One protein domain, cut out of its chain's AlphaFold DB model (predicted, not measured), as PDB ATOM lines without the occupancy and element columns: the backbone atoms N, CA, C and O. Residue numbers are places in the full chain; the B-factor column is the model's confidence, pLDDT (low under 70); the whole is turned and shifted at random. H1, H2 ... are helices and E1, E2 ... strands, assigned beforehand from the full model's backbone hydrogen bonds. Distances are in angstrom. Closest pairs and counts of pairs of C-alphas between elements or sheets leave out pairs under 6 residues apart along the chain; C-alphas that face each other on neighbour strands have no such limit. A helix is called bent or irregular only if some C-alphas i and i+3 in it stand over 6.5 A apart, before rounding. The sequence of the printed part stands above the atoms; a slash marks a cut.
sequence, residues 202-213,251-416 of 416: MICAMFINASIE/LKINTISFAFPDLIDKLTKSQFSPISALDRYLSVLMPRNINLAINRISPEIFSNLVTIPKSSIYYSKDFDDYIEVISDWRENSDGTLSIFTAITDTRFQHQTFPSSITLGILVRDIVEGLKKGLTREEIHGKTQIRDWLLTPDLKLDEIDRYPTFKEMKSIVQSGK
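This is residues 202 to 213 and 251 to 416 of the 416 residues of an uncharacterized protein of Candidatus Heimdallarchaeota archaeon (UniProt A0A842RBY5). A twisted sheet of five strands curls round helix H1 on one face, and the longest helix, H4, covers part of the other face, making three layers, with helices on both faces of the sheet. At one far end lie H2 and H3, where residues 296 to 301 stick out. The printed part has 178 residues with seven named helices and five named strands, in the order E1 E2 H1 H2 H3 E3 E4 E5 H4 H5 H6 H7; the sheet's order is E2 E1 E5 E4 E3, all antiparallel, and the class is mixed. The whole is compact, with a radius of gyration of the C-alphas of 16.7 A and spans of 50 by 42 by 33 A.

Start at E1, residues 202 to 213; its antiparallel neighbour E2, residues 251 to 260, has N 257 and O 207 2.8 A apart, within hydrogen-bond range. The sheet curls round H1, residues 274 to 284. H2, residues 288 to 295, and H3, residues 299 to 302, touch only at the corner, and only just, with 3 pairs of C-alphas within 8 A, the closest those of Asn 295 and Phe 302, 5.1 A. Next, E3, residues 305 to 316, E4, residues 321 to 331, and E5, residues 337 to 345, form a meander, two hairpins of antiparallel neighbours; look for N 314 and O 323, 2.8 A, and N 340 and O 328, 2.8 A. E5 and E1 are antiparallel neighbours, with N 206 and O 341 2.7 A apart, within hydrogen-bond range. H4, residues 356 to 372, is on the opposite face from H1, at a height over the sheet of 9.3 A; it is only just irregular, with C-alphas 357 and 360 6.6 A apart. With residues 365 to 370 alone it touches H5, residues 376 to 382, closest at the C-alphas of Gly 369 and Ile 379, 5.6 A. H5, H6, residues 396 to 399, and H7, residues 405 to 414, only graze the sheet. Every O i to N i+4 pair is within range in H1, H2 and H5, but 11 of 13 in H4 and 4 of 6 in H7; H3 and H6 are too short for one.

Find C-alpha 202 at (-20.962, -36.044, -16.285), where E1 begins its 31.2 A. E2 spans 24.6 A, E3 31.7 A, E4 33.8 A, E5 25.8 A, H1 15.8 A and H4 24.3 A. H7 ends at C-alpha 414, (-14.225, -49.889, -36.740).

The farthest C-alphas, Ile 297 and Lys 416, are 52.0 A apart. Residues 214 to 250 are not printed; C-alphas 213 and 251 are 6.5 A apart across the cut. The links E2 to H1 and H5 to H6 are long. The pLDDT is under 70 at residues 266 to 271, 350 and 414 to 416.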
ATOM      1  N   MET A 202     -20.794 -36.105 -14.845       89.94
ATOM      2  CA  MET A 202     -20.962 -36.044 -16.285       89.94
ATOM      3  C   MET A 202     -20.839 -37.446 -16.876       89.94
ATOM      4  O   MET A 202     -19.819 -38.115 -16.717       89.94
ATOM      5  N   ILE A 203     -21.885 -37.872 -17.574       90.19
ATOM      6  CA  ILE A 203     -21.987 -39.222 -18.138       90.19
ATOM      7  C   ILE A 203     -21.886 -39.229 -19.657       90.19
ATOM      8  O   ILE A 203     -21.495 -40.229 -20.244       90.19
ATOM      9  N   CYS A 204     -22.224 -38.124 -20.309       92.50
ATOM     10  CA  CYS A 204     -22.201 -38.020 -21.756       92.50
ATOM     11  C   CYS A 204     -22.021 -36.566 -22.157       92.50
ATOM     12  O   CYS A 204     -22.489 -35.658 -21.467       92.50
ATOM     13  N   ALA A 205     -21.359 -36.366 -23.284       94.00
ATOM     14  CA  ALA A 205     -21.371 -35.106 -23.980       94.00
ATOM     15  C   ALA A 205     -21.719 -35.303 -25.458       94.00
ATOM     16  O   ALA A 205     -21.509 -36.374 -26.024       94.00
ATOM     17  N   MET A 206     -22.266 -34.266 -26.075       95.69
ATOM     18  CA  MET A 206     -22.732 -34.251 -27.450       95.69
ATOM     19  C   MET A 206     -22.160 -33.028 -28.157       95.69
ATOM     20  O   MET A 206     -22.259 -31.908 -27.657       95.69
ATOM     21  N   PHE A 207     -21.575 -33.246 -29.328       95.62
ATOM     22  CA  PHE A 207     -21.213 -32.206 -30.281       95.62
ATOM     23  C   PHE A 207     -22.275 -32.198 -31.370       95.62
ATOM     24  O   PHE A 207     -22.447 -33.186 -32.076       95.62
ATOM     25  N   ILE A 208     -23.008 -31.102 -31.477       95.69
ATOM     26  CA  ILE A 208     -24.174 -30.956 -32.339       95.69
ATOM     27  C   ILE A 208     -23.847 -29.889 -33.379       95.69
ATOM     28  O   ILE A 208     -23.462 -28.772 -33.036       95.69
ATOM     29  N   ASN A 209     -24.010 -30.225 -34.653       95.31
ATOM     30  CA  ASN A 209     -24.058 -29.239 -35.724       95.31
ATOM     31  C   ASN A 209     -25.527 -28.964 -36.040       95.31
ATOM     32  O   ASN A 209     -26.287 -29.899 -36.299       95.31
ATOM     33  N   ALA A 210     -25.927 -27.700 -36.022       95.62
ATOM     34  CA  ALA A 210     -27.278 -27.274 -36.344       95.62
ATOM     35  C   ALA A 210     -27.277 -26.146 -37.381       95.62
ATOM     36  O   ALA A 210     -26.307 -25.412 -37.526       95.62
ATOM     37  N   SER A 211     -28.369 -25.995 -38.115       94.88
ATOM     38  CA  SER A 211     -28.639 -24.841 -38.967       94.88
ATOM     39  C   SER A 211     -29.826 -24.058 -38.426       94.88
ATOM     40  O   SER A 211     -30.643 -24.565 -37.653       94.88
ATOM     41  N   ILE A 212     -29.900 -22.794 -38.831       93.00
ATOM     42  CA  ILE A 212     -30.992 -21.901 -38.475       93.00
ATOM     43  C   ILE A 212     -31.824 -21.673 -39.731       93.00
ATOM     44  O   ILE A 212     -31.357 -21.071 -40.698       93.00
ATOM     45  N   GLU A 213     -33.063 -22.146 -39.722       91.12
ATOM     46  CA  GLU A 213     -34.026 -21.873 -40.785       91.12
ATOM     47  C   GLU A 213     -34.783 -20.582 -40.430       91.12
ATOM     48  O   GLU A 213     -35.815 -20.591 -39.752       91.12
ATOM     49  N   LEU A 251     -34.495 -23.994 -35.187       92.56
ATOM     50  CA  LEU A 251     -33.212 -24.662 -34.985       92.56
ATOM     51  C   LEU A 251     -33.307 -26.101 -35.495       92.56
ATOM     52  O   LEU A 251     -34.058 -26.910 -34.949       92.56
ATOM     53  N   LYS A 252     -32.522 -26.435 -36.515       93.06
ATOM     54  CA  LYS A 252     -32.498 -27.769 -37.114       93.06
ATOM     55  C   LYS A 252     -31.177 -28.455 -36.838       93.06
ATOM     56  O   LYS A 252     -30.128 -27.991 -37.263       93.06
ATOM     57  N   ILE A 253     -31.226 -29.587 -36.149       94.75
ATOM     58  CA  ILE A 253     -30.038 -30.400 -35.895       94.75
ATOM     59  C   ILE A 253     -29.678 -31.162 -37.177       94.75
ATOM     60  O   ILE A 253     -30.487 -31.924 -37.704       94.75
ATOM     61  N   ASN A 254     -28.461 -30.948 -37.673       94.88
ATOM     62  CA  ASN A 254     -27.928 -31.585 -38.875       94.88
ATOM     63  C   ASN A 254     -27.251 -32.909 -38.530       94.88
ATOM     64  O   ASN A 254     -27.574 -33.951 -39.101       94.88
ATOM     65  N   THR A 255     -26.302 -32.852 -37.596       96.31
ATOM     66  CA  THR A 255     -25.528 -34.008 -37.145       96.31
ATOM     67  C   THR A 255     -25.236 -33.921 -35.658       96.31
ATOM     68  O   THR A 255     -25.229 -32.840 -35.063       96.31
ATOM     69  N   ILE A 256     -24.969 -35.077 -35.066       96.69
ATOM     70  CA  ILE A 256     -24.566 -35.216 -33.677       96.69
ATOM     71  C   ILE A 256     -23.432 -36.229 -33.550       96.69
ATOM     72  O   ILE A 256     -23.412 -37.261 -34.213       96.69
ATOM     73  N   SER A 257     -22.490 -35.942 -32.666       96.00
ATOM     74  CA  SER A 257     -21.431 -36.851 -32.251       96.00
ATOM     75  C   SER A 257     -21.464 -36.972 -30.732       96.00
ATOM     76  O   SER A 257     -21.624 -35.976 -30.028       96.00
ATOM     77  N   PHE A 258     -21.320 -38.191 -30.223       95.56
ATOM     78  CA  PHE A 258     -21.340 -38.488 -28.798       95.56
ATOM     79  C   PHE A 258     -19.916 -38.685 -28.287       95.56
ATOM     80  O   PHE A 258     -19.133 -39.429 -28.877       95.56
ATOM     81  N   ALA A 259     -19.608 -38.058 -27.156       94.12
ATOM     82  CA  ALA A 259     -18.451 -38.361 -26.333       94.12
ATOM     83  C   ALA A 259     -18.916 -39.059 -25.050       94.12
ATOM     84  O   ALA A 259     -19.762 -38.534 -24.320       94.12
ATOM     85  N   PHE A 260     -18.376 -40.242 -24.763       92.25
ATOM     86  CA  PHE A 260     -18.775 -41.029 -23.595       92.25
ATOM     87  C   PHE A 260     -17.623 -41.879 -23.036       92.25
ATOM     88  O   PHE A 260     -16.738 -42.313 -23.780       92.25
ATOM     89  N   PRO A 261     -17.603 -42.143 -21.719       89.88
ATOM     90  CA  PRO A 261     -16.550 -42.934 -21.103       89.88
ATOM     91  C   PRO A 261     -16.660 -44.409 -21.501       89.88
ATOM     92  O   PRO A 261     -17.751 -44.971 -21.558       89.88
ATOM     93  N   ASP A 262     -15.518 -45.081 -21.664       86.25
ATOM     94  CA  ASP A 262     -15.452 -46.493 -22.083       86.25
ATOM     95  C   ASP A 262     -16.211 -47.468 -21.159       86.25
ATOM     96  O   ASP A 262     -16.584 -48.576 -21.548       86.25
ATOM     97  N   LEU A 263     -16.416 -47.056 -19.905       83.62
ATOM     98  CA  LEU A 263     -17.085 -47.831 -18.864       83.62
ATOM     99  C   LEU A 263     -18.610 -47.652 -18.848       83.62
ATOM    100  O   LEU A 263     -19.263 -48.348 -18.070       83.62
ATOM    101  N   ILE A 264     -19.180 -46.763 -19.672       79.06
ATOM    102  CA  ILE A 264     -20.611 -46.432 -19.615       79.06
ATOM    103  C   ILE A 264     -21.513 -47.657 -19.820       79.06
ATOM    104  O   ILE A 264     -22.503 -47.825 -19.114       79.06
ATOM    105  N   ASP A 265     -21.089 -48.594 -20.670       70.50
ATOM    106  CA  ASP A 265     -21.817 -49.830 -20.992       70.50
ATOM    107  C   ASP A 265     -21.937 -50.800 -19.810       70.50
ATOM    108  O   ASP A 265     -22.761 -51.714 -19.818       70.50
ATOM    109  N   LYS A 266     -21.081 -50.642 -18.793       68.56
ATOM    110  CA  LYS A 266     -21.067 -51.501 -17.599       68.56
ATOM    111  C   LYS A 266     -22.045 -51.018 -16.528       68.56
ATOM    112  O   LYS A 266     -22.231 -51.696 -15.514       68.56
ATOM    113  N   LEU A 267     -22.683 -49.869 -16.738       66.38
ATOM    114  CA  LEU A 267     -23.594 -49.244 -15.787       66.38
ATOM    115  C   LEU A 267     -24.993 -49.836 -15.949       66.38
ATOM    116  O   LEU A 267     -25.919 -49.233 -16.475       66.38
ATOM    117  N   THR A 268     -25.142 -51.056 -15.443       53.16
ATOM    118  CA  THR A 268     -26.364 -51.878 -15.484       53.16
ATOM    119  C   THR A 268     -27.588 -51.268 -14.787       53.16
ATOM    120  O   THR A 268     -28.681 -51.811 -14.916       53.16
ATOM    121  N   LYS A 269     -27.446 -50.151 -14.058       54.25
ATOM    122  CA  LYS A 269     -28.527 -49.550 -13.256       54.25
ATOM    123  C   LYS A 269     -29.305 -48.415 -13.930       54.25
ATOM    124  O   LYS A 269     -30.351 -48.054 -13.407       54.25
ATOM    125  N   SER A 270     -28.834 -47.820 -15.029       55.38
ATOM    126  CA  SER A 270     -29.322 -46.483 -15.419       55.38
ATOM    127  C   SER A 270     -30.252 -46.402 -16.629       55.38
ATOM    128  O   SER A 270     -30.790 -45.319 -16.847       55.38
ATOM    129  N   GLN A 271     -30.448 -47.477 -17.409       65.12
ATOM    130  CA  GLN A 271     -31.165 -47.416 -18.702       65.12
ATOM    131  C   GLN A 271     -30.699 -46.238 -19.593       65.12
ATOM    132  O   GLN A 271     -31.456 -45.736 -20.418       65.12
ATOM    133  N   PHE A 272     -29.463 -45.758 -19.405       82.62
ATOM    134  CA  PHE A 272     -28.958 -44.596 -20.120       82.62
ATOM    135  C   PHE A 272     -28.405 -45.041 -21.472       82.62
ATOM    136  O   PHE A 272     -27.474 -45.840 -21.552       82.62
ATOM    137  N   SER A 273     -29.017 -44.531 -22.531       87.75
ATOM    138  CA  SER A 273     -28.723 -44.832 -23.928       87.75
ATOM    139  C   SER A 273     -28.452 -43.554 -24.727       87.75
ATOM    140  O   SER A 273     -28.805 -42.459 -24.271       87.75
ATOM    141  N   PRO A 274     -27.885 -43.666 -25.939       90.31
ATOM    142  CA  PRO A 274     -27.725 -42.517 -26.826       90.31
ATOM    143  C   PRO A 274     -29.049 -41.817 -27.153       90.31
ATOM    144  O   PRO A 274     -29.115 -40.592 -27.124       90.31
ATOM    145  N   ILE A 275     -30.118 -42.592 -27.369       90.31
ATOM    146  CA  ILE A 275     -31.472 -42.062 -27.582       90.31
ATOM    147  C   ILE A 275     -31.934 -41.293 -26.344       90.31
ATOM    148  O   ILE A 275     -32.371 -40.160 -26.466       90.31
ATOM    149  N   SER A 276     -31.736 -41.830 -25.133       88.06
ATOM    150  CA  SER A 276     -32.117 -41.112 -23.909       88.06
ATOM    151  C   SER A 276     -31.339 -39.802 -23.710       88.06
ATOM    152  O   SER A 276     -31.871 -38.847 -23.148       88.06
ATOM    153  N   ALA A 277     -30.080 -39.743 -24.160       90.44
ATOM    154  CA  ALA A 277     -29.267 -38.532 -24.120       90.44
ATOM    155  C   ALA A 277     -29.796 -37.479 -25.105       90.44
ATOM    156  O   ALA A 277     -29.955 -36.312 -24.739       90.44
ATOM    157  N   LEU A 278     -30.117 -37.912 -26.327       91.94
ATOM    158  CA  LEU A 278     -30.737 -37.072 -27.342       91.94
ATOM    159  C   LEU A 278     -32.111 -36.569 -26.886       91.94
ATOM    160  O   LEU A 278     -32.350 -35.368 -26.934       91.94
ATOM    161  N   ASP A 279     -32.983 -37.455 -26.405       89.75
ATOM    162  CA  ASP A 279     -34.333 -37.126 -25.937       89.75
ATOM    163  C   ASP A 279     -34.303 -36.084 -24.824       89.75
ATOM    164  O   ASP A 279     -35.111 -35.155 -24.821       89.75
ATOM    165  N   ARG A 280     -33.336 -36.189 -23.902       89.69
ATOM    166  CA  ARG A 280     -33.108 -35.155 -22.889       89.69
ATOM    167  C   ARG A 280     -32.832 -33.823 -23.561       89.69
ATOM    168  O   ARG A 280     -33.617 -32.909 -23.372       89.69
ATOM    169  N   TYR A 281     -31.816 -33.720 -24.414       91.31
ATOM    170  CA  TYR A 281     -31.523 -32.454 -25.094       91.31
ATOM    171  C   TYR A 281     -32.705 -31.917 -25.920       91.31
ATOM    172  O   TYR A 281     -33.045 -30.742 -25.808       91.31
ATOM    173  N   LEU A 282     -33.373 -32.770 -26.701       90.88
ATOM    174  CA  LEU A 282     -34.522 -32.376 -27.520       90.88
ATOM    175  C   LEU A 282     -35.702 -31.890 -26.675       90.88
ATOM    176  O   LEU A 282     -36.371 -30.941 -27.070       90.88
ATOM    177  N   SER A 283     -35.949 -32.503 -25.515       87.81
ATOM    178  CA  SER A 283     -37.025 -32.082 -24.606       87.81
ATOM    179  C   SER A 283     -36.739 -30.768 -23.874       87.81
ATOM    180  O   SER A 283     -37.676 -30.169 -23.346       87.81
ATOM    181  N   VAL A 284     -35.482 -30.306 -23.865       89.31
ATOM    182  CA  VAL A 284     -35.111 -28.968 -23.389       89.31
ATOM    183  C   VAL A 284     -35.342 -27.894 -24.454       89.31
ATOM    184  O   VAL A 284     -35.509 -26.730 -24.112       89.31
ATOM    185  N   LEU A 285     -35.324 -28.230 -25.749       90.69
ATOM    186  CA  LEU A 285     -35.550 -27.227 -26.790       90.69
ATOM    187  C   LEU A 285     -36.913 -26.561 -26.591       90.69
ATOM    188  O   LEU A 285     -37.916 -27.248 -26.393       90.69
ATOM    189  N   MET A 286     -36.946 -25.230 -26.700       89.69
ATOM    190  CA  MET A 286     -38.180 -24.480 -26.508       89.69
ATOM    191  C   MET A 286     -39.237 -24.963 -27.512       89.69
ATOM    192  O   MET A 286     -39.026 -24.837 -28.728       89.69
ATOM    193  N   PRO A 287     -40.377 -25.496 -27.038       87.62
ATOM    194  CA  PRO A 287     -41.425 -26.006 -27.908       87.62
ATOM    195  C   PRO A 287     -41.870 -24.971 -28.949       87.62
ATOM    196  O   PRO A 287     -41.971 -23.774 -28.671       87.62
ATOM    197  N   ARG A 288     -42.152 -25.422 -30.179       88.25
ATOM    198  CA  ARG A 288     -42.505 -24.520 -31.291       88.25
ATOM    199  C   ARG A 288     -43.748 -23.682 -30.989       88.25
ATOM    200  O   ARG A 288     -43.760 -22.495 -31.286       88.25
ATOM    201  N   ASN A 289     -44.764 -24.281 -30.376       87.06
ATOM    202  CA  ASN A 289     -45.976 -23.594 -29.925       87.06
ATOM    203  C   ASN A 289     -45.682 -22.500 -28.883       87.06
ATOM    204  O   ASN A 289     -46.270 -21.428 -28.970       87.06
ATOM    205  N   ILE A 290     -44.733 -22.725 -27.968       88.06
ATOM    206  CA  ILE A 290     -44.278 -21.700 -27.018       88.06
ATOM    207  C   ILE A 290     -43.560 -20.563 -27.752       88.06
ATOM    208  O   ILE A 290     -43.917 -19.403 -27.563       88.06
ATOM    209  N   ASN A 291     -42.617 -20.875 -28.650       89.94
ATOM    210  CA  ASN A 291     -41.945 -19.867 -29.482       89.94
ATOM    211  C   ASN A 291     -42.959 -18.999 -30.254       89.94
ATOM    212  O   ASN A 291     -42.864 -17.773 -30.258       89.94
ATOM    213  N   LEU A 292     -43.961 -19.628 -30.877       89.94
ATOM    214  CA  LEU A 292     -45.026 -18.937 -31.607       89.94
ATOM    215  C   LEU A 292     -45.900 -18.073 -30.688       89.94
ATOM    216  O   LEU A 292     -46.275 -16.970 -31.085       89.94
ATOM    217  N   ALA A 293     -46.213 -18.536 -29.477       88.75
ATOM    218  CA  ALA A 293     -46.980 -17.762 -28.503       88.75
ATOM    219  C   ALA A 293     -46.196 -16.532 -28.009       88.75
ATOM    220  O   ALA A 293     -46.748 -15.434 -27.967       88.75
ATOM    221  N   ILE A 294     -44.895 -16.679 -27.734       88.94
ATOM    222  CA  ILE A 294     -44.002 -15.564 -27.377       88.94
ATOM    223  C   ILE A 294     -43.904 -14.554 -28.529       88.94
ATOM    224  O   ILE A 294     -43.941 -13.347 -28.298       88.94
ATOM    225  N   ASN A 295     -43.850 -15.012 -29.782       89.56
ATOM    226  CA  ASN A 295     -43.795 -14.116 -30.940       89.56
ATOM    227  C   ASN A 295     -45.022 -13.200 -31.055       89.56
ATOM    228  O   ASN A 295     -44.906 -12.083 -31.555       89.56
ATOM    229  N   ARG A 296     -46.183 -13.620 -30.524       86.31
ATOM    230  CA  ARG A 296     -47.389 -12.776 -30.453       86.31
ATOM    231  C   ARG A 296     -47.251 -11.602 -29.474       86.31
ATOM    232  O   ARG A 296     -48.056 -10.680 -29.546       86.31
ATOM    233  N   ILE A 297     -46.245 -11.599 -28.596       85.69
ATOM    234  CA  ILE A 297     -45.951 -10.466 -27.707       85.69
ATOM    235  C   ILE A 297     -45.373  -9.310 -28.526       85.69
ATOM    236  O   ILE A 297     -45.875  -8.189 -28.484       85.69
ATOM    237  N   SER A 298     -44.313  -9.596 -29.283       85.50
ATOM    238  CA  SER A 298     -43.621  -8.608 -30.105       85.50
ATOM    239  C   SER A 298     -42.856  -9.293 -31.242       85.50
ATOM    240  O   SER A 298     -41.724  -9.747 -31.041       85.50
ATOM    241  N   PRO A 299     -43.434  -9.356 -32.455       88.06
ATOM    242  CA  PRO A 299     -42.755  -9.933 -33.611       88.06
ATOM    243  C   PRO A 299     -41.428  -9.233 -33.925       88.06
ATOM    244  O   PRO A 299     -40.470  -9.889 -34.322       88.06
ATOM    245  N   GLU A 300     -41.331  -7.924 -33.685       85.31
ATOM    246  CA  GLU A 300     -40.088  -7.151 -33.827       85.31
ATOM    247  C   GLU A 300     -38.950  -7.728 -32.968       85.31
ATOM    248  O   GLU A 300     -37.791  -7.810 -33.386       85.31
ATOM    249  N   ILE A 301     -39.283  -8.192 -31.763       84.31
ATOM    250  CA  ILE A 301     -38.311  -8.761 -30.837       84.31
ATOM    251  C   ILE A 301     -38.043 -10.231 -31.167       84.31
ATOM    252  O   ILE A 301     -36.879 -10.625 -31.183       84.31
ATOM    253  N   PHE A 302     -39.074 -11.030 -31.429       89.50
ATOM    254  CA  PHE A 302     -38.964 -12.491 -31.397       89.50
ATOM    255  C   PHE A 302     -38.852 -13.171 -32.770       89.50
ATOM    256  O   PHE A 302     -38.343 -14.289 -32.834       89.50
ATOM    257  N   SER A 303     -39.203 -12.503 -33.875       91.06
ATOM    258  CA  SER A 303     -39.162 -13.127 -35.215       91.06
ATOM    259  C   SER A 303     -37.750 -13.505 -35.665       91.06
ATOM    260  O   SER A 303     -37.574 -14.398 -36.486       91.06
ATOM    261  N   ASN A 304     -36.736 -12.827 -35.124       89.94
ATOM    262  CA  ASN A 304     -35.324 -13.066 -35.426       89.94
ATOM    263  C   ASN A 304     -34.554 -13.630 -34.225       89.94
ATOM    264  O   ASN A 304     -33.326 -13.701 -34.273       89.94
ATOM    265  N   LEU A 305     -35.244 -13.971 -33.131       91.25
ATOM    266  CA  LEU A 305     -34.608 -14.435 -31.905       91.25
ATOM    267  C   LEU A 305     -34.443 -15.953 -31.947       91.25
ATOM    268  O   LEU A 305     -35.421 -16.695 -31.950       91.25
ATOM    269  N   VAL A 306     -33.199 -16.414 -31.947       91.81
ATOM    270  CA  VAL A 306     -32.873 -17.833 -31.802       91.81
ATOM    271  C   VAL A 306     -32.705 -18.135 -30.321       91.81
ATOM    272  O   VAL A 306     -31.998 -17.416 -29.612       91.81
ATOM    273  N   THR A 307     -33.340 -19.210 -29.862       92.75
ATOM    274  CA  THR A 307     -33.238 -19.712 -28.492       92.75
ATOM    275  C   THR A 307     -32.449 -21.018 -28.492       92.75
ATOM    276  O   THR A 307     -32.754 -21.954 -29.229       92.75
ATOM    277  N   ILE A 308     -31.395 -21.079 -27.680       92.06
ATOM    278  CA  ILE A 308     -30.592 -22.287 -27.479       92.06
ATOM    279  C   ILE A 308     -30.579 -22.575 -25.981       92.06
ATOM    280  O   ILE A 308     -30.268 -21.671 -25.199       92.06
ATOM    281  N   PRO A 309     -30.901 -23.804 -25.550       91.69
ATOM    282  CA  PRO A 309     -30.719 -24.197 -24.163       91.69
ATOM    283  C   PRO A 309     -29.311 -23.882 -23.673       91.69
ATOM    284  O   PRO A 309     -28.341 -24.076 -24.396       91.69
ATOM    285  N   LYS A 310     -29.191 -23.385 -22.448       90.31
ATOM    286  CA  LYS A 310     -27.908 -23.106 -21.798       90.31
ATOM    287  C   LYS A 310     -27.707 -23.990 -20.578       90.31
ATOM    288  O   LYS A 310     -26.650 -24.584 -20.410       90.31
ATOM    289  N   SER A 311     -28.715 -24.067 -19.720       89.31
ATOM    290  CA  SER A 311     -28.732 -24.986 -18.585       89.31
ATOM    291  C   SER A 311     -30.155 -25.446 -18.345       89.31
ATOM    292  O   SER A 311     -31.104 -24.689 -18.558       89.31
ATOM    293  N   SER A 312     -30.330 -26.700 -17.955       90.25
ATOM    294  CA  SER A 312     -31.634 -27.267 -17.649       90.25
ATOM    295  C   SER A 312     -31.526 -28.353 -16.613       90.25
ATOM    296  O   SER A 312     -30.582 -29.141 -16.621       90.25
ATOM    297  N   ILE A 313     -32.513 -28.393 -15.727       88.88
ATOM    298  CA  ILE A 313     -32.522 -29.274 -14.568       88.88
ATOM    299  C   ILE A 313     -33.767 -30.138 -14.637       88.88
ATOM    300  O   ILE A 313     -34.894 -29.635 -14.645       88.88
ATOM    301  N   TYR A 314     -33.544 -31.445 -14.632       88.50
ATOM    302  CA  TYR A 314     -34.582 -32.430 -14.416       88.50
ATOM    303  C   TYR A 314     -34.501 -32.952 -12.992       88.50
ATOM    304  O   TYR A 314     -33.410 -33.271 -12.520       88.50
ATOM    305  N   TYR A 315     -35.643 -33.109 -12.335       84.81
ATOM    306  CA  TYR A 315     -35.719 -33.610 -10.968       84.81
ATOM    307  C   TYR A 315     -36.638 -34.824 -10.873       84.81
ATOM    308  O   TYR A 315     -37.679 -34.891 -11.528       84.81
ATOM    309  N   SER A 316     -36.255 -35.777 -10.028       81.69
ATOM    310  CA  SER A 316     -37.109 -36.880  -9.612       81.69
ATOM    311  C   SER A 316     -37.397 -36.772  -8.122       81.69
ATOM    312  O   SER A 316     -36.502 -36.953  -7.294       81.69
ATOM    313  N   LYS A 317     -38.661 -36.508  -7.778       70.38
ATOM    314  CA  LYS A 317     -39.108 -36.429  -6.380       70.38
ATOM    315  C   LYS A 317     -39.017 -37.781  -5.669       70.38
ATOM    316  O   LYS A 317     -38.748 -37.814  -4.475       70.38
ATOM    317  N   ASP A 318     -39.193 -38.878  -6.406       75.38
ATOM    318  CA  ASP A 318     -39.196 -40.234  -5.849       75.38
ATOM    319  C   ASP A 318     -37.807 -40.686  -5.387       75.38
ATOM    320  O   ASP A 318     -37.686 -41.439  -4.421       75.38
ATOM    321  N   PHE A 319     -36.752 -40.218  -6.063       74.25
ATOM    322  CA  PHE A 319     -35.375 -40.649  -5.807       74.25
ATOM    323  C   PHE A 319     -34.472 -39.552  -5.226       74.25
ATOM    324  O   PHE A 319     -33.331 -39.839  -4.869       74.25
ATOM    325  N   ASP A 320     -34.972 -38.316  -5.126       81.50
ATOM    326  CA  ASP A 320     -34.181 -37.118  -4.800       81.50
ATOM    327  C   ASP A 320     -32.906 -37.011  -5.660       81.50
ATOM    328  O   ASP A 320     -31.813 -36.650  -5.213       81.50
ATOM    329  N   ASP A 321     -33.056 -37.385  -6.929       85.38
ATOM    330  CA  ASP A 321     -32.018 -37.336  -7.945       85.38
ATOM    331  C   ASP A 321     -32.328 -36.204  -8.918       85.38
ATOM    332  O   ASP A 321     -33.486 -35.906  -9.226       85.38
ATOM    333  N   TYR A 322     -31.278 -35.611  -9.470       87.38
ATOM    334  CA  TYR A 322     -31.402 -34.680 -10.578       87.38
ATOM    335  C   TYR A 322     -30.426 -35.006 -11.708       87.38
ATOM    336  O   TYR A 322     -29.391 -35.664 -11.521       87.38
ATOM    337  N   ILE A 323     -30.800 -34.525 -12.888       88.81
ATOM    338  CA  ILE A 323     -30.019 -34.544 -14.118       88.81
ATOM    339  C   ILE A 323     -29.901 -33.118 -14.603       88.81
ATOM    340  O   ILE A 323     -30.888 -32.387 -14.630       88.81
ATOM    341  N   GLU A 324     -28.706 -32.750 -15.032       90.00
ATOM    342  CA  GLU A 324     -28.449 -31.440 -15.600       90.00
ATOM    343  C   GLU A 324     -28.035 -31.581 -17.062       90.00
ATOM    344  O   GLU A 324     -27.217 -32.438 -17.402       90.00
ATOM    345  N   VAL A 325     -28.594 -30.737 -17.920       91.44
ATOM    346  CA  VAL A 325     -28.192 -30.595 -19.320       91.44
ATOM    347  C   VAL A 325     -27.625 -29.195 -19.477       91.44
ATOM    348  O   VAL A 325     -28.355 -28.216 -19.343       91.44
ATOM    349  N   ILE A 326     -26.323 -29.095 -19.729       91.44
ATOM    350  CA  ILE A 326     -25.634 -27.818 -19.928       91.44
ATOM    351  C   ILE A 326     -25.151 -27.747 -21.356       91.44
ATOM    352  O   ILE A 326     -24.476 -28.660 -21.828       91.44
ATOM    353  N   SER A 327     -25.443 -26.636 -22.013       91.75
ATOM    354  CA  SER A 327     -25.093 -26.428 -23.404       91.75
ATOM    355  C   SER A 327     -24.425 -25.076 -23.607       91.75
ATOM    356  O   SER A 327     -24.736 -24.086 -22.945       91.75
ATOM    357  N   ASP A 328     -23.496 -25.042 -24.551       90.81
ATOM    358  CA  ASP A 328     -22.891 -23.814 -25.051       90.81
ATOM    359  C   ASP A 328     -22.752 -23.901 -26.568       90.81
ATOM    360  O   ASP A 328     -22.801 -24.989 -27.147       90.81
ATOM    361  N   TRP A 329     -22.623 -22.764 -27.235       91.31
ATOM    362  CA  TRP A 329     -22.746 -22.704 -28.680       91.31
ATOM    363  C   TRP A 329     -21.865 -21.636 -29.317       91.31
ATOM    364  O   TRP A 329     -21.403 -20.679 -28.693       91.31
ATOM    365  N   ARG A 330     -21.641 -21.809 -30.618       90.25
ATOM    366  CA  ARG A 330     -20.999 -20.830 -31.485       90.25
ATOM    367  C   ARG A 330     -21.658 -20.815 -32.860       90.25
ATOM    368  O   ARG A 330     -21.923 -21.867 -33.430       90.25
ATOM    369  N   GLU A 331     -21.788 -19.616 -33.419       88.44
ATOM    370  CA  GLU A 331     -22.034 -19.405 -34.845       88.44
ATOM    371  C   GLU A 331     -20.749 -19.568 -35.678       88.44
ATOM    372  O   GLU A 331     -19.700 -18.963 -35.400       88.44
ATOM    373  N   ASN A 332     -20.840 -20.423 -36.692       87.31
ATOM    374  CA  ASN A 332     -19.803 -20.684 -37.677       87.31
ATOM    375  C   ASN A 332     -19.895 -19.686 -38.835       87.31
ATOM    376  O   ASN A 332     -20.918 -19.052 -39.074       87.31
ATOM    377  N   SER A 333     -18.810 -19.556 -39.599       83.38
ATOM    378  CA  SER A 333     -18.741 -18.619 -40.728       83.38
ATOM    379  C   SER A 333     -19.705 -18.941 -41.873       83.38
ATOM    380  O   SER A 333     -19.981 -18.070 -42.690       83.38
ATOM    381  N   ASP A 334     -20.180 -20.183 -41.959       85.31
ATOM    382  CA  ASP A 334     -21.156 -20.646 -42.949       85.31
ATOM    383  C   ASP A 334     -22.618 -20.469 -42.490       85.31
ATOM    384  O   ASP A 334     -23.534 -20.898 -43.187       85.31
ATOM    385  N   GLY A 335     -22.842 -19.843 -41.326       84.06
ATOM    386  CA  GLY A 335     -24.169 -19.649 -40.737       84.06
ATOM    387  C   GLY A 335     -24.719 -20.875 -40.002       84.06
ATOM    388  O   GLY A 335     -25.857 -20.845 -39.535       84.06
ATOM    389  N   THR A 336     -23.941 -21.957 -39.882       91.44
ATOM    390  CA  THR A 336     -24.288 -23.085 -39.008       91.44
ATOM    391  C   THR A 336     -23.928 -22.789 -37.553       91.44
ATOM    392  O   THR A 336     -23.176 -21.868 -37.235       91.44
ATOM    393  N   LEU A 337     -24.467 -23.591 -36.648       93.06
ATOM    394  CA  LEU A 337     -24.207 -23.546 -35.224       93.06
ATOM    395  C   LEU A 337     -23.468 -24.809 -34.801       93.06
ATOM    396  O   LEU A 337     -23.907 -25.925 -35.076       93.06
ATOM    397  N   SER A 338     -22.377 -24.630 -34.069       93.06
ATOM    398  CA  SER A 338     -21.747 -25.699 -33.304       93.06
ATOM    399  C   SER A 338     -22.189 -25.581 -31.856       93.06
ATOM    400  O   SER A 338     -21.869 -24.598 -31.191       93.06
ATOM    401  N   ILE A 339     -22.927 -26.575 -31.376       93.69
ATOM    402  CA  ILE A 339     -23.460 -26.645 -30.019       93.69
ATOM    403  C   ILE A 339     -22.768 -27.802 -29.306       93.69
ATOM    404  O   ILE A 339     -22.733 -28.927 -29.798       93.69
ATOM    405  N   PHE A 340     -22.215 -27.538 -28.134       93.94
ATOM    406  CA  PHE A 340     -21.764 -28.568 -27.216       93.94
ATOM    407  C   PHE A 340     -22.804 -28.737 -26.118       93.94
ATOM    408  O   PHE A 340     -23.288 -27.746 -25.587       93.94
ATOM    409  N   THR A 341     -23.123 -29.976 -25.759       94.19
ATOM    410  CA  THR A 341     -24.027 -30.293 -24.651       94.19
ATOM    411  C   THR A 341     -23.404 -31.344 -23.750       94.19
ATOM    412  O   THR A 341     -22.977 -32.383 -24.234       94.19
ATOM    413  N   ALA A 342     -23.393 -31.119 -22.444       93.19
ATOM    414  CA  ALA A 342     -23.005 -32.089 -21.431       93.19
ATOM    415  C   ALA A 342     -24.218 -32.498 -20.596       93.19
ATOM    416  O   ALA A 342     -25.040 -31.662 -20.226       93.19
ATOM    417  N   ILE A 343     -24.300 -33.787 -20.275       92.19
ATOM    418  CA  ILE A 343     -25.339 -34.357 -19.417       92.19
ATOM    419  C   ILE A 343     -24.679 -34.845 -18.133       92.19
ATOM    420  O   ILE A 343     -23.793 -35.709 -18.172       92.19
ATOM    421  N   THR A 344     -25.132 -34.319 -16.997       90.62
ATOM    422  CA  THR A 344     -24.757 -34.804 -15.669       90.62
ATOM    423  C   THR A 344     -25.919 -35.526 -15.008       90.62
ATOM    424  O   THR A 344     -27.084 -35.235 -15.269       90.62
ATOM    425  N   ASP A 345     -25.607 -36.511 -14.172       88.94
ATOM    426  CA  ASP A 345     -26.608 -37.314 -13.481       88.94
ATOM    427  C   ASP A 345     -26.073 -37.723 -12.103       88.94
ATOM    428  O   ASP A 345     -24.986 -38.292 -11.961       88.94
ATOM    429  N   THR A 346     -26.832 -37.391 -11.066       88.38
ATOM    430  CA  THR A 346     -26.474 -37.644  -9.658       88.38
ATOM    431  C   THR A 346     -26.443 -39.119  -9.275       88.38
ATOM    432  O   THR A 346     -25.788 -39.493  -8.299       88.38
ATOM    433  N   ARG A 347     -27.079 -39.997 -10.056       85.75
ATOM    434  CA  ARG A 347     -27.118 -41.445  -9.783       85.75
ATOM    435  C   ARG A 347     -25.765 -42.132  -9.960       85.75
ATOM    436  O   ARG A 347     -25.606 -43.294  -9.585       85.75
ATOM    437  N   PHE A 348     -24.775 -41.429 -10.511       82.94
ATOM    438  CA  PHE A 348     -23.444 -41.955 -10.806       82.94
ATOM    439  C   PHE A 348     -22.364 -41.503  -9.812       82.94
ATOM    440  O   PHE A 348     -21.179 -41.633 -10.108       82.94
ATOM    441  N   GLN A 349     -22.755 -41.072  -8.606       72.12
ATOM    442  CA  GLN A 349     -21.890 -40.530  -7.542       72.12
ATOM    443  C   GLN A 349     -20.720 -41.425  -7.069       72.12
ATOM    444  O   GLN A 349     -19.868 -40.998  -6.293       72.12
ATOM    445  N   HIS A 350     -20.635 -42.664  -7.549       68.06
ATOM    446  CA  HIS A 350     -19.577 -43.622  -7.207       68.06
ATOM    447  C   HIS A 350     -18.744 -44.080  -8.410       68.06
ATOM    448  O   HIS A 350     -18.001 -45.054  -8.310       68.06
ATOM    449  N   GLN A 351     -18.886 -43.414  -9.555       72.69
ATOM    450  CA  GLN A 351     -18.122 -43.711 -10.761       72.69
ATOM    451  C   GLN A 351     -16.943 -42.749 -10.910       72.69
ATOM    452  O   GLN A 351     -16.976 -41.619 -10.429       72.69
ATOM    453  N   THR A 352     -15.894 -43.179 -11.613       75.44
ATOM    454  CA  THR A 352     -14.753 -42.327 -11.987       75.44
ATOM    455  C   THR A 352     -15.124 -41.420 -13.160       75.44
ATOM    456  O   THR A 352     -14.566 -41.542 -14.251       75.44
ATOM    457  N   PHE A 353     -16.112 -40.555 -12.952       82.50
ATOM    458  CA  PHE A 353     -16.574 -39.579 -13.932       82.50
ATOM    459  C   PHE A 353     -16.235 -38.156 -13.496       82.50
ATOM    460  O   PHE A 353     -16.134 -37.899 -12.294       82.50
ATOM    461  N   PRO A 354     -16.042 -37.225 -14.447       83.19
ATOM    462  CA  PRO A 354     -15.860 -35.823 -14.117       83.19
ATOM    463  C   PRO A 354     -17.070 -35.304 -13.340       83.19
ATOM    464  O   PRO A 354     -18.220 -35.490 -13.745       83.19
ATOM    465  N   SER A 355     -16.795 -34.662 -12.213       81.75
ATOM    466  CA  SER A 355     -17.805 -34.008 -11.385       81.75
ATOM    467  C   SER A 355     -18.398 -32.790 -12.103       81.75
ATOM    468  O   SER A 355     -17.700 -32.107 -12.862       81.75
ATOM    469  N   SER A 356     -19.653 -32.449 -11.804       76.88
ATOM    470  CA  SER A 356     -20.291 -31.209 -12.258       76.88
ATOM    471  C   SER A 356     -19.520 -29.956 -11.821       76.88
ATOM    472  O   SER A 356     -19.523 -28.959 -12.535       76.88
ATOM    473  N   ILE A 357     -18.751 -30.011 -10.727       74.75
ATOM    474  CA  ILE A 357     -17.867 -28.915 -10.291       74.75
ATOM    475  C   ILE A 357     -16.796 -28.622 -11.354       74.75
ATOM    476  O   ILE A 357     -16.434 -27.470 -11.594       74.75
ATOM    477  N   THR A 358     -16.296 -29.659 -12.033       77.69
ATOM    478  CA  THR A 358     -15.298 -29.514 -13.107       77.69
ATOM    479  C   THR A 358     -15.905 -29.097 -14.445       77.69
ATOM    480  O   THR A 358     -15.179 -28.646 -15.334       77.69
ATOM    481  N   LEU A 359     -17.233 -29.163 -14.578       76.56
ATOM    482  CA  LEU A 359     -17.935 -28.863 -15.819       76.56
ATOM    483  C   LEU A 359     -17.753 -27.407 -16.248       76.56
ATOM    484  O   LEU A 359     -17.602 -27.150 -17.434       76.56
ATOM    485  N   GLY A 360     -17.656 -26.465 -15.307       74.12
ATOM    486  CA  GLY A 360     -17.370 -25.065 -15.637       74.12
ATOM    487  C   GLY A 360     -16.022 -24.875 -16.346       74.12
ATOM    488  O   GLY A 360     -15.910 -24.057 -17.258       74.12
ATOM    489  N   ILE A 361     -15.003 -25.663 -15.980       82.00
ATOM    490  CA  ILE A 361     -13.697 -25.659 -16.658       82.00
ATOM    491  C   ILE A 361     -13.834 -26.287 -18.042       82.00
ATOM    492  O   ILE A 361     -13.392 -25.695 -19.021       82.00
ATOM    493  N   LEU A 362     -14.487 -27.450 -18.128       85.12
ATOM    494  CA  LEU A 362     -14.702 -28.150 -19.391       85.12
ATOM    495  C   LEU A 362     -15.472 -27.288 -20.399       85.12
ATOM    496  O   LEU A 362     -15.012 -27.109 -21.522       85.12
ATOM    497  N   VAL A 363     -16.611 -26.727 -19.991       82.00
ATOM    498  CA  VAL A 363     -17.433 -25.837 -20.816       82.00
ATOM    499  C   VAL A 363     -16.606 -24.640 -21.261       82.00
ATOM    500  O   VAL A 363     -16.599 -24.331 -22.444       82.00
ATOM    501  N   ARG A 364     -15.824 -24.010 -20.375       83.06
ATOM    502  CA  ARG A 364     -14.942 -22.897 -20.758       83.06
ATOM    503  C   ARG A 364     -13.908 -23.303 -21.813       83.06
ATOM    504  O   ARG A 364     -13.728 -22.572 -22.783       83.06
ATOM    505  N   ASP A 365     -13.233 -24.434 -21.630       87.00
ATOM    506  CA  ASP A 365     -12.206 -24.916 -22.561       87.00
ATOM    507  C   ASP A 365     -12.830 -25.259 -23.928       87.00
ATOM    508  O   ASP A 365     -12.267 -24.955 -24.982       87.00
ATOM    509  N   ILE A 366     -14.041 -25.821 -23.917       86.06
ATOM    510  CA  ILE A 366     -14.835 -26.082 -25.119       86.06
ATOM    511  C   ILE A 366     -15.259 -24.783 -25.786       86.06
ATOM    512  O   ILE A 366     -15.078 -24.652 -26.986       86.06
ATOM    513  N   VAL A 367     -15.759 -23.803 -25.038       81.69
ATOM    514  CA  VAL A 367     -16.132 -22.479 -25.553       81.69
ATOM    515  C   VAL A 367     -14.940 -21.787 -26.189       81.69
ATOM    516  O   VAL A 367     -15.072 -21.168 -27.242       81.69
ATOM    517  N   GLU A 368     -13.763 -21.881 -25.577       88.00
ATOM    518  CA  GLU A 368     -12.537 -21.340 -26.149       88.00
ATOM    519  C   GLU A 368     -12.164 -22.063 -27.449       88.00
ATOM    520  O   GLU A 368     -11.821 -21.412 -28.439       88.00
ATOM    521  N   GLY A 369     -12.268 -23.392 -27.474       87.69
ATOM    522  CA  GLY A 369     -12.039 -24.191 -28.674       87.69
ATOM    523  C   GLY A 369     -13.034 -23.878 -29.794       87.69
ATOM    524  O   GLY A 369     -12.617 -23.608 -30.923       87.69
ATOM    525  N   LEU A 370     -14.323 -23.807 -29.454       85.94
ATOM    526  CA  LEU A 370     -15.400 -23.381 -30.335       85.94
ATOM    527  C   LEU A 370     -15.070 -22.004 -30.884       85.94
ATOM    528  O   LEU A 370     -14.974 -21.891 -32.092       85.94
ATOM    529  N   LYS A 371     -14.780 -20.986 -30.061       83.50
ATOM    530  CA  LYS A 371     -14.402 -19.619 -30.498       83.50
ATOM    531  C   LYS A 371     -13.181 -19.576 -31.417       83.50
ATOM    532  O   LYS A 371     -13.129 -18.741 -32.317       83.50
ATOM    533  N   LYS A 372     -12.212 -20.472 -31.220       88.12
ATOM    534  CA  LYS A 372     -11.018 -20.598 -32.073       88.12
ATOM    535  C   LYS A 372     -11.273 -21.342 -33.386       88.12
ATOM    536  O   LYS A 372     -10.405 -21.327 -34.248       88.12
ATOM    537  N   GLY A 373     -12.451 -21.940 -33.563       83.06
ATOM    538  CA  GLY A 373     -12.831 -22.661 -34.784       83.06
ATOM    539  C   GLY A 373     -12.171 -24.026 -34.887       83.06
ATOM    540  O   GLY A 373     -11.936 -24.499 -35.993       83.06
ATOM    541  N   LEU A 374     -11.829 -24.614 -33.741       89.75
ATOM    542  CA  LEU A 374     -11.264 -25.952 -33.679       89.75
ATOM    543  C   LEU A 374     -12.324 -26.996 -34.045       89.75
ATOM    544  O   LEU A 374     -13.508 -26.809 -33.754       89.75
ATOM    545  N   THR A 375     -11.897 -28.112 -34.635       88.88
ATOM    546  CA  THR A 375     -12.800 -29.242 -34.893       88.88
ATOM    547  C   THR A 375     -13.209 -29.918 -33.586       88.88
ATOM    548  O   THR A 375     -12.548 -29.779 -32.552       88.88
ATOM    549  N   ARG A 376     -14.290 -30.705 -33.612       89.94
ATOM    550  CA  ARG A 376     -14.735 -31.452 -32.425       89.94
ATOM    551  C   ARG A 376     -13.665 -32.414 -31.907       89.94
ATOM    552  O   ARG A 376     -13.498 -32.521 -30.698       89.94
ATOM    553  N   GLU A 377     -12.895 -33.049 -32.790       91.62
ATOM    554  CA  GLU A 377     -11.778 -33.927 -32.425       91.62
ATOM    555  C   GLU A 377     -10.655 -33.149 -31.726       91.62
ATOM    556  O   GLU A 377     -10.106 -33.615 -30.726       91.62
ATOM    557  N   GLU A 378     -10.333 -31.947 -32.213       92.38
ATOM    558  CA  GLU A 378      -9.324 -31.079 -31.600       92.38
ATOM    559  C   GLU A 378      -9.761 -30.561 -30.228       92.38
ATOM    560  O   GLU A 378      -8.948 -30.513 -29.302       92.38
ATOM    561  N   ILE A 379     -11.034 -30.173 -30.093       90.94
ATOM    562  CA  ILE A 379     -11.626 -29.759 -28.818       90.94
ATOM    563  C   ILE A 379     -11.602 -30.941 -27.847       90.94
ATOM    564  O   ILE A 379     -11.046 -30.833 -26.755       90.94
ATOM    565  N   HIS A 380     -12.125 -32.094 -28.266       92.19
ATOM    566  CA  HIS A 380     -12.130 -33.321 -27.478       92.19
ATOM    567  C   HIS A 380     -10.722 -33.671 -26.973       92.19
ATOM    568  O   HIS A 380     -10.521 -33.807 -25.768       92.19
ATOM    569  N   GLY A 381      -9.717 -33.696 -27.855       91.31
ATOM    570  CA  GLY A 381      -8.335 -34.037 -27.499       91.31
ATOM    571  C   GLY A 381      -7.649 -33.074 -26.516       91.31
ATOM    572  O   GLY A 381      -6.675 -33.461 -25.867       91.31
ATOM    573  N   LYS A 382      -8.142 -31.836 -26.376       90.31
ATOM    574  CA  LYS A 382      -7.575 -30.802 -25.487       90.31
ATOM    575  C   LYS A 382      -8.302 -30.663 -24.148       90.31
ATOM    576  O   LYS A 382      -7.840 -29.910 -23.296       90.31
ATOM    577  N   THR A 383      -9.410 -31.368 -23.953       89.44
ATOM    578  CA  THR A 383     -10.274 -31.214 -22.775       89.44
ATOM    579  C   THR A 383     -10.096 -32.351 -21.767       89.44
ATOM    580  O   THR A 383      -9.390 -33.332 -22.009       89.44
ATOM    581  N   GLN A 384     -10.754 -32.238 -20.609       85.75
ATOM    582  CA  GLN A 384     -10.737 -33.272 -19.565       85.75
ATOM    583  C   GLN A 384     -11.383 -34.598 -20.002       85.75
ATOM    584  O   GLN A 384     -11.137 -35.624 -19.376       85.75
ATOM    585  N   ILE A 385     -12.169 -34.591 -21.084       88.94
ATOM    586  CA  ILE A 385     -12.811 -35.787 -21.645       88.94
ATOM    587  C   ILE A 385     -12.002 -36.445 -22.760       88.94
ATOM    588  O   ILE A 385     -12.508 -37.359 -23.385       88.94
ATOM    589  N   ARG A 386     -10.754 -36.039 -23.017       90.62
ATOM    590  CA  ARG A 386      -9.937 -36.573 -24.128       90.62
ATOM    591  C   ARG A 386      -9.804 -38.102 -24.179       90.62
ATOM    592  O   ARG A 386      -9.549 -38.649 -25.247       90.62
ATOM    593  N   ASP A 387      -9.934 -38.769 -23.032       90.31
ATOM    594  CA  ASP A 387      -9.826 -40.226 -22.898       90.31
ATOM    595  C   ASP A 387     -11.176 -40.937 -23.140       90.31
ATOM    596  O   ASP A 387     -11.262 -42.164 -23.070       90.31
ATOM    597  N   TRP A 388     -12.245 -40.180 -23.404       92.50
ATOM    598  CA  TRP A 388     -13.557 -40.705 -23.766       92.50
ATOM    599  C   TRP A 388     -13.577 -41.157 -25.229       92.50
ATOM    600  O   TRP A 388     -12.752 -40.768 -26.060       92.50
ATOM    601  N   LEU A 389     -14.523 -42.033 -25.547       93.06
ATOM    602  CA  LEU A 389     -14.791 -42.435 -26.919       93.06
ATOM    603  C   LEU A 389     -15.596 -41.334 -27.600       93.06
ATOM    604  O   LEU A 389     -16.608 -40.910 -27.054       93.06
ATOM    605  N   LEU A 390     -15.166 -40.923 -28.793       94.62
ATOM    606  CA  LEU A 390     -15.857 -39.948 -29.631       94.62
ATOM    607  C   LEU A 390     -16.383 -40.646 -30.890       94.62
ATOM    608  O   LEU A 390     -15.598 -41.220 -31.647       94.62
ATOM    609  N   THR A 391     -17.695 -40.608 -31.121       95.12
ATOM    610  CA  THR A 391     -18.309 -41.171 -32.337       95.12
ATOM    611  C   THR A 391     -18.025 -40.301 -33.559       95.12
ATOM    612  O   THR A 391     -17.787 -39.103 -33.399       95.12
ATOM    613  N   PRO A 392     -18.103 -40.836 -34.792       93.44
ATOM    614  CA  PRO A 392     -18.268 -39.986 -35.971       93.44
ATOM    615  C   PRO A 392     -19.555 -39.148 -35.874       93.44
ATOM    616  O   PRO A 392     -20.389 -39.362 -34.987       93.44
ATOM    617  N   ASP A 393     -19.705 -38.197 -36.792       94.38
ATOM    618  CA  ASP A 393     -20.950 -37.455 -36.968       94.38
ATOM    619  C   ASP A 393     -22.048 -38.385 -37.489       94.38
ATOM    620  O   ASP A 393     -21.885 -39.046 -38.515       94.38
ATOM    621  N   LEU A 394     -23.157 -38.427 -36.761       95.25
ATOM    622  CA  LEU A 394     -24.343 -39.215 -37.066       95.25
ATOM    623  C   LEU A 394     -25.494 -38.277 -37.406       95.25
ATOM    624  O   LEU A 394     -25.648 -37.217 -36.793       95.25
ATOM    625  N   LYS A 395     -26.340 -38.677 -38.351       94.94
ATOM    626  CA  LYS A 395     -27.645 -38.033 -38.528       94.94
ATOM    627  C   LYS A 395     -28.619 -38.519 -37.458       94.94
ATOM    628  O   LYS A 395     -28.456 -39.604 -36.905       94.94
ATOM    629  N   LEU A 396     -29.655 -37.728 -37.182       91.19
ATOM    630  CA  LEU A 396     -30.672 -38.064 -36.176       91.19
ATOM    631  C   LEU A 396     -31.323 -39.434 -36.426       91.19
ATOM    632  O   LEU A 396     -31.475 -40.215 -35.494       91.19
ATOM    633  N   ASP A 397     -31.640 -39.751 -37.683       90.31
ATOM    634  CA  ASP A 397     -32.272 -41.009 -38.107       90.31
ATOM    635  C   ASP A 397     -31.342 -42.234 -38.027       90.31
ATOM    636  O   ASP A 397     -31.777 -43.376 -38.185       90.31
ATOM    637  N   GLU A 398     -30.049 -42.025 -37.777       92.12
ATOM    638  CA  GLU A 398     -29.073 -43.101 -37.610       92.12
ATOM    639  C   GLU A 398     -28.909 -43.522 -36.146       92.12
ATOM    640  O   GLU A 398     -28.420 -44.622 -35.891       92.12
ATOM    641  N   ILE A 399     -29.324 -42.686 -35.189       90.69
ATOM    642  CA  ILE A 399     -29.107 -42.913 -33.750       90.69
ATOM    643  C   ILE A 399     -29.906 -44.121 -33.257       90.69
ATOM    644  O   ILE A 399     -29.389 -44.906 -32.463       90.69
ATOM    645  N   ASP A 400     -31.103 -44.341 -33.808       88.44
ATOM    646  CA  ASP A 400     -31.964 -45.488 -33.489       88.44
ATOM    647  C   ASP A 400     -31.312 -46.845 -33.794       88.44
ATOM    648  O   ASP A 400     -31.708 -47.877 -33.249       88.44
ATOM    649  N   ARG A 401     -30.269 -46.866 -34.635       90.19
ATOM    650  CA  ARG A 401     -29.489 -48.078 -34.931       90.19
ATOM    651  C   ARG A 401     -28.558 -48.478 -33.784       90.19
ATOM    652  O   ARG A 401     -28.014 -49.581 -33.815       90.19
ATOM    653  N   TYR A 402     -28.371 -47.606 -32.794       90.25
ATOM    654  CA  TYR A 402     -27.486 -47.805 -31.650       90.25
ATOM    655  C   TYR A 402     -28.266 -47.654 -30.334       90.25
ATOM    656  O   TYR A 402     -28.123 -46.647 -29.632       90.25
ATOM    657  N   PRO A 403     -29.097 -48.648 -29.968       87.12
ATOM    658  CA  PRO A 403     -29.921 -48.573 -28.763       87.12
ATOM    659  C   PRO A 403     -29.098 -48.484 -27.468       87.12
ATOM    660  O   PRO A 403     -29.622 -48.083 -26.431       87.12
ATOM    661  N   THR A 404     -27.807 -48.825 -27.504       89.38
ATOM    662  CA  THR A 404     -26.881 -48.733 -26.374       89.38
ATOM    663  C   THR A 404     -25.541 -48.108 -26.770       89.38
ATOM    664  O   THR A 404     -25.086 -48.189 -27.914       89.38
ATOM    665  N   PHE A 405     -24.838 -47.543 -25.784       87.94
ATOM    666  CA  PHE A 405     -23.469 -47.053 -25.974       87.94
ATOM    667  C   PHE A 405     -22.475 -48.171 -26.344       87.94
ATOM    668  O   PHE A 405     -21.479 -47.905 -27.017       87.94
ATOM    669  N   LYS A 406     -22.798 -49.436 -26.035       87.75
ATOM    670  CA  LYS A 406     -21.997 -50.604 -26.419       87.75
ATOM    671  C   LYS A 406     -21.984 -50.790 -27.928       87.75
ATOM    672  O   LYS A 406     -20.952 -51.138 -28.502       87.75
ATOM    673  N   GLU A 407     -23.117 -50.553 -28.578       88.62
ATOM    674  CA  GLU A 407     -23.191 -50.578 -30.037       88.62
ATOM    675  C   GLU A 407     -22.502 -49.347 -30.634       88.62
ATOM    676  O   GLU A 407     -21.734 -49.505 -31.581       88.62
ATOM    677  N   MET A 408     -22.647 -48.155 -30.040       89.44
ATOM    678  CA  MET A 408     -21.876 -46.972 -30.470       89.44
ATOM    679  C   MET A 408     -20.361 -47.159 -30.328       89.44
ATOM    680  O   MET A 408     -19.585 -46.672 -31.145       89.44
ATOM    681  N   LYS A 409     -19.896 -47.903 -29.328       88.12
ATOM    682  CA  LYS A 409     -18.471 -48.210 -29.171       88.12
ATOM    683  C   LYS A 409     -17.914 -48.987 -30.366       88.12
ATOM    684  O   LYS A 409     -16.773 -48.752 -30.763       88.12
ATOM    685  N   SER A 410     -18.715 -49.870 -30.969       85.31
ATOM    686  CA  SER A 410     -18.290 -50.669 -32.126       85.31
ATOM    687  C   SER A 410     -17.921 -49.809 -33.338       85.31
ATOM    688  O   SER A 410     -16.913 -50.090 -33.983       85.31
ATOM    689  N   ILE A 411     -18.646 -48.711 -33.585       88.69
ATOM    690  CA  ILE A 411     -18.374 -47.822 -34.727       88.69
ATOM    691  C   ILE A 411     -17.127 -46.963 -34.522       88.69
ATOM    692  O   ILE A 411     -16.403 -46.676 -35.473       88.69
ATOM    693  N   VAL A 412     -16.830 -46.601 -33.270       84.69
ATOM    694  CA  VAL A 412     -15.589 -45.899 -32.911       84.69
ATOM    695  C   VAL A 412     -14.382 -46.804 -33.150       84.69
ATOM    696  O   VAL A 412     -13.329 -46.341 -33.584       84.69
ATOM    697  N   GLN A 413     -14.528 -48.100 -32.869       76.50
ATOM    698  CA  GLN A 413     -13.466 -49.090 -33.033       76.50
ATOM    699  C   GLN A 413     -13.275 -49.536 -34.486       76.50
ATOM    700  O   GLN A 413     -12.148 -49.830 -34.855       76.50
ATOM    701  N   SER A 414     -14.329 -49.562 -35.308       65.75
ATOM    702  CA  SER A 414     -14.225 -49.889 -36.740       65.75
ATOM    703  C   SER A 414     -13.733 -48.731 -37.612       65.75
ATOM    704  O   SER A 414     -13.370 -48.950 -38.762       65.75
ATOM    705  N   GLY A 415     -13.794 -47.497 -37.099       57.06
ATOM    706  CA  GLY A 415     -13.292 -46.294 -37.771       57.06
ATOM    707  C   GLY A 415     -11.821 -45.966 -37.481       57.06
ATOM    708  O   GLY A 415     -11.311 -44.991 -38.031       57.06
ATOM    709  N   LYS A 416     -11.159 -46.743 -36.615       47.66
ATOM    710  CA  LYS A 416      -9.704 -46.734 -36.393       47.66
ATOM    711  C   LYS A 416      -9.070 -47.880 -37.165       47.66
ATOM    712  O   LYS A 416      -7.935 -47.677 -37.646       47.66
TER     713      LYS A 416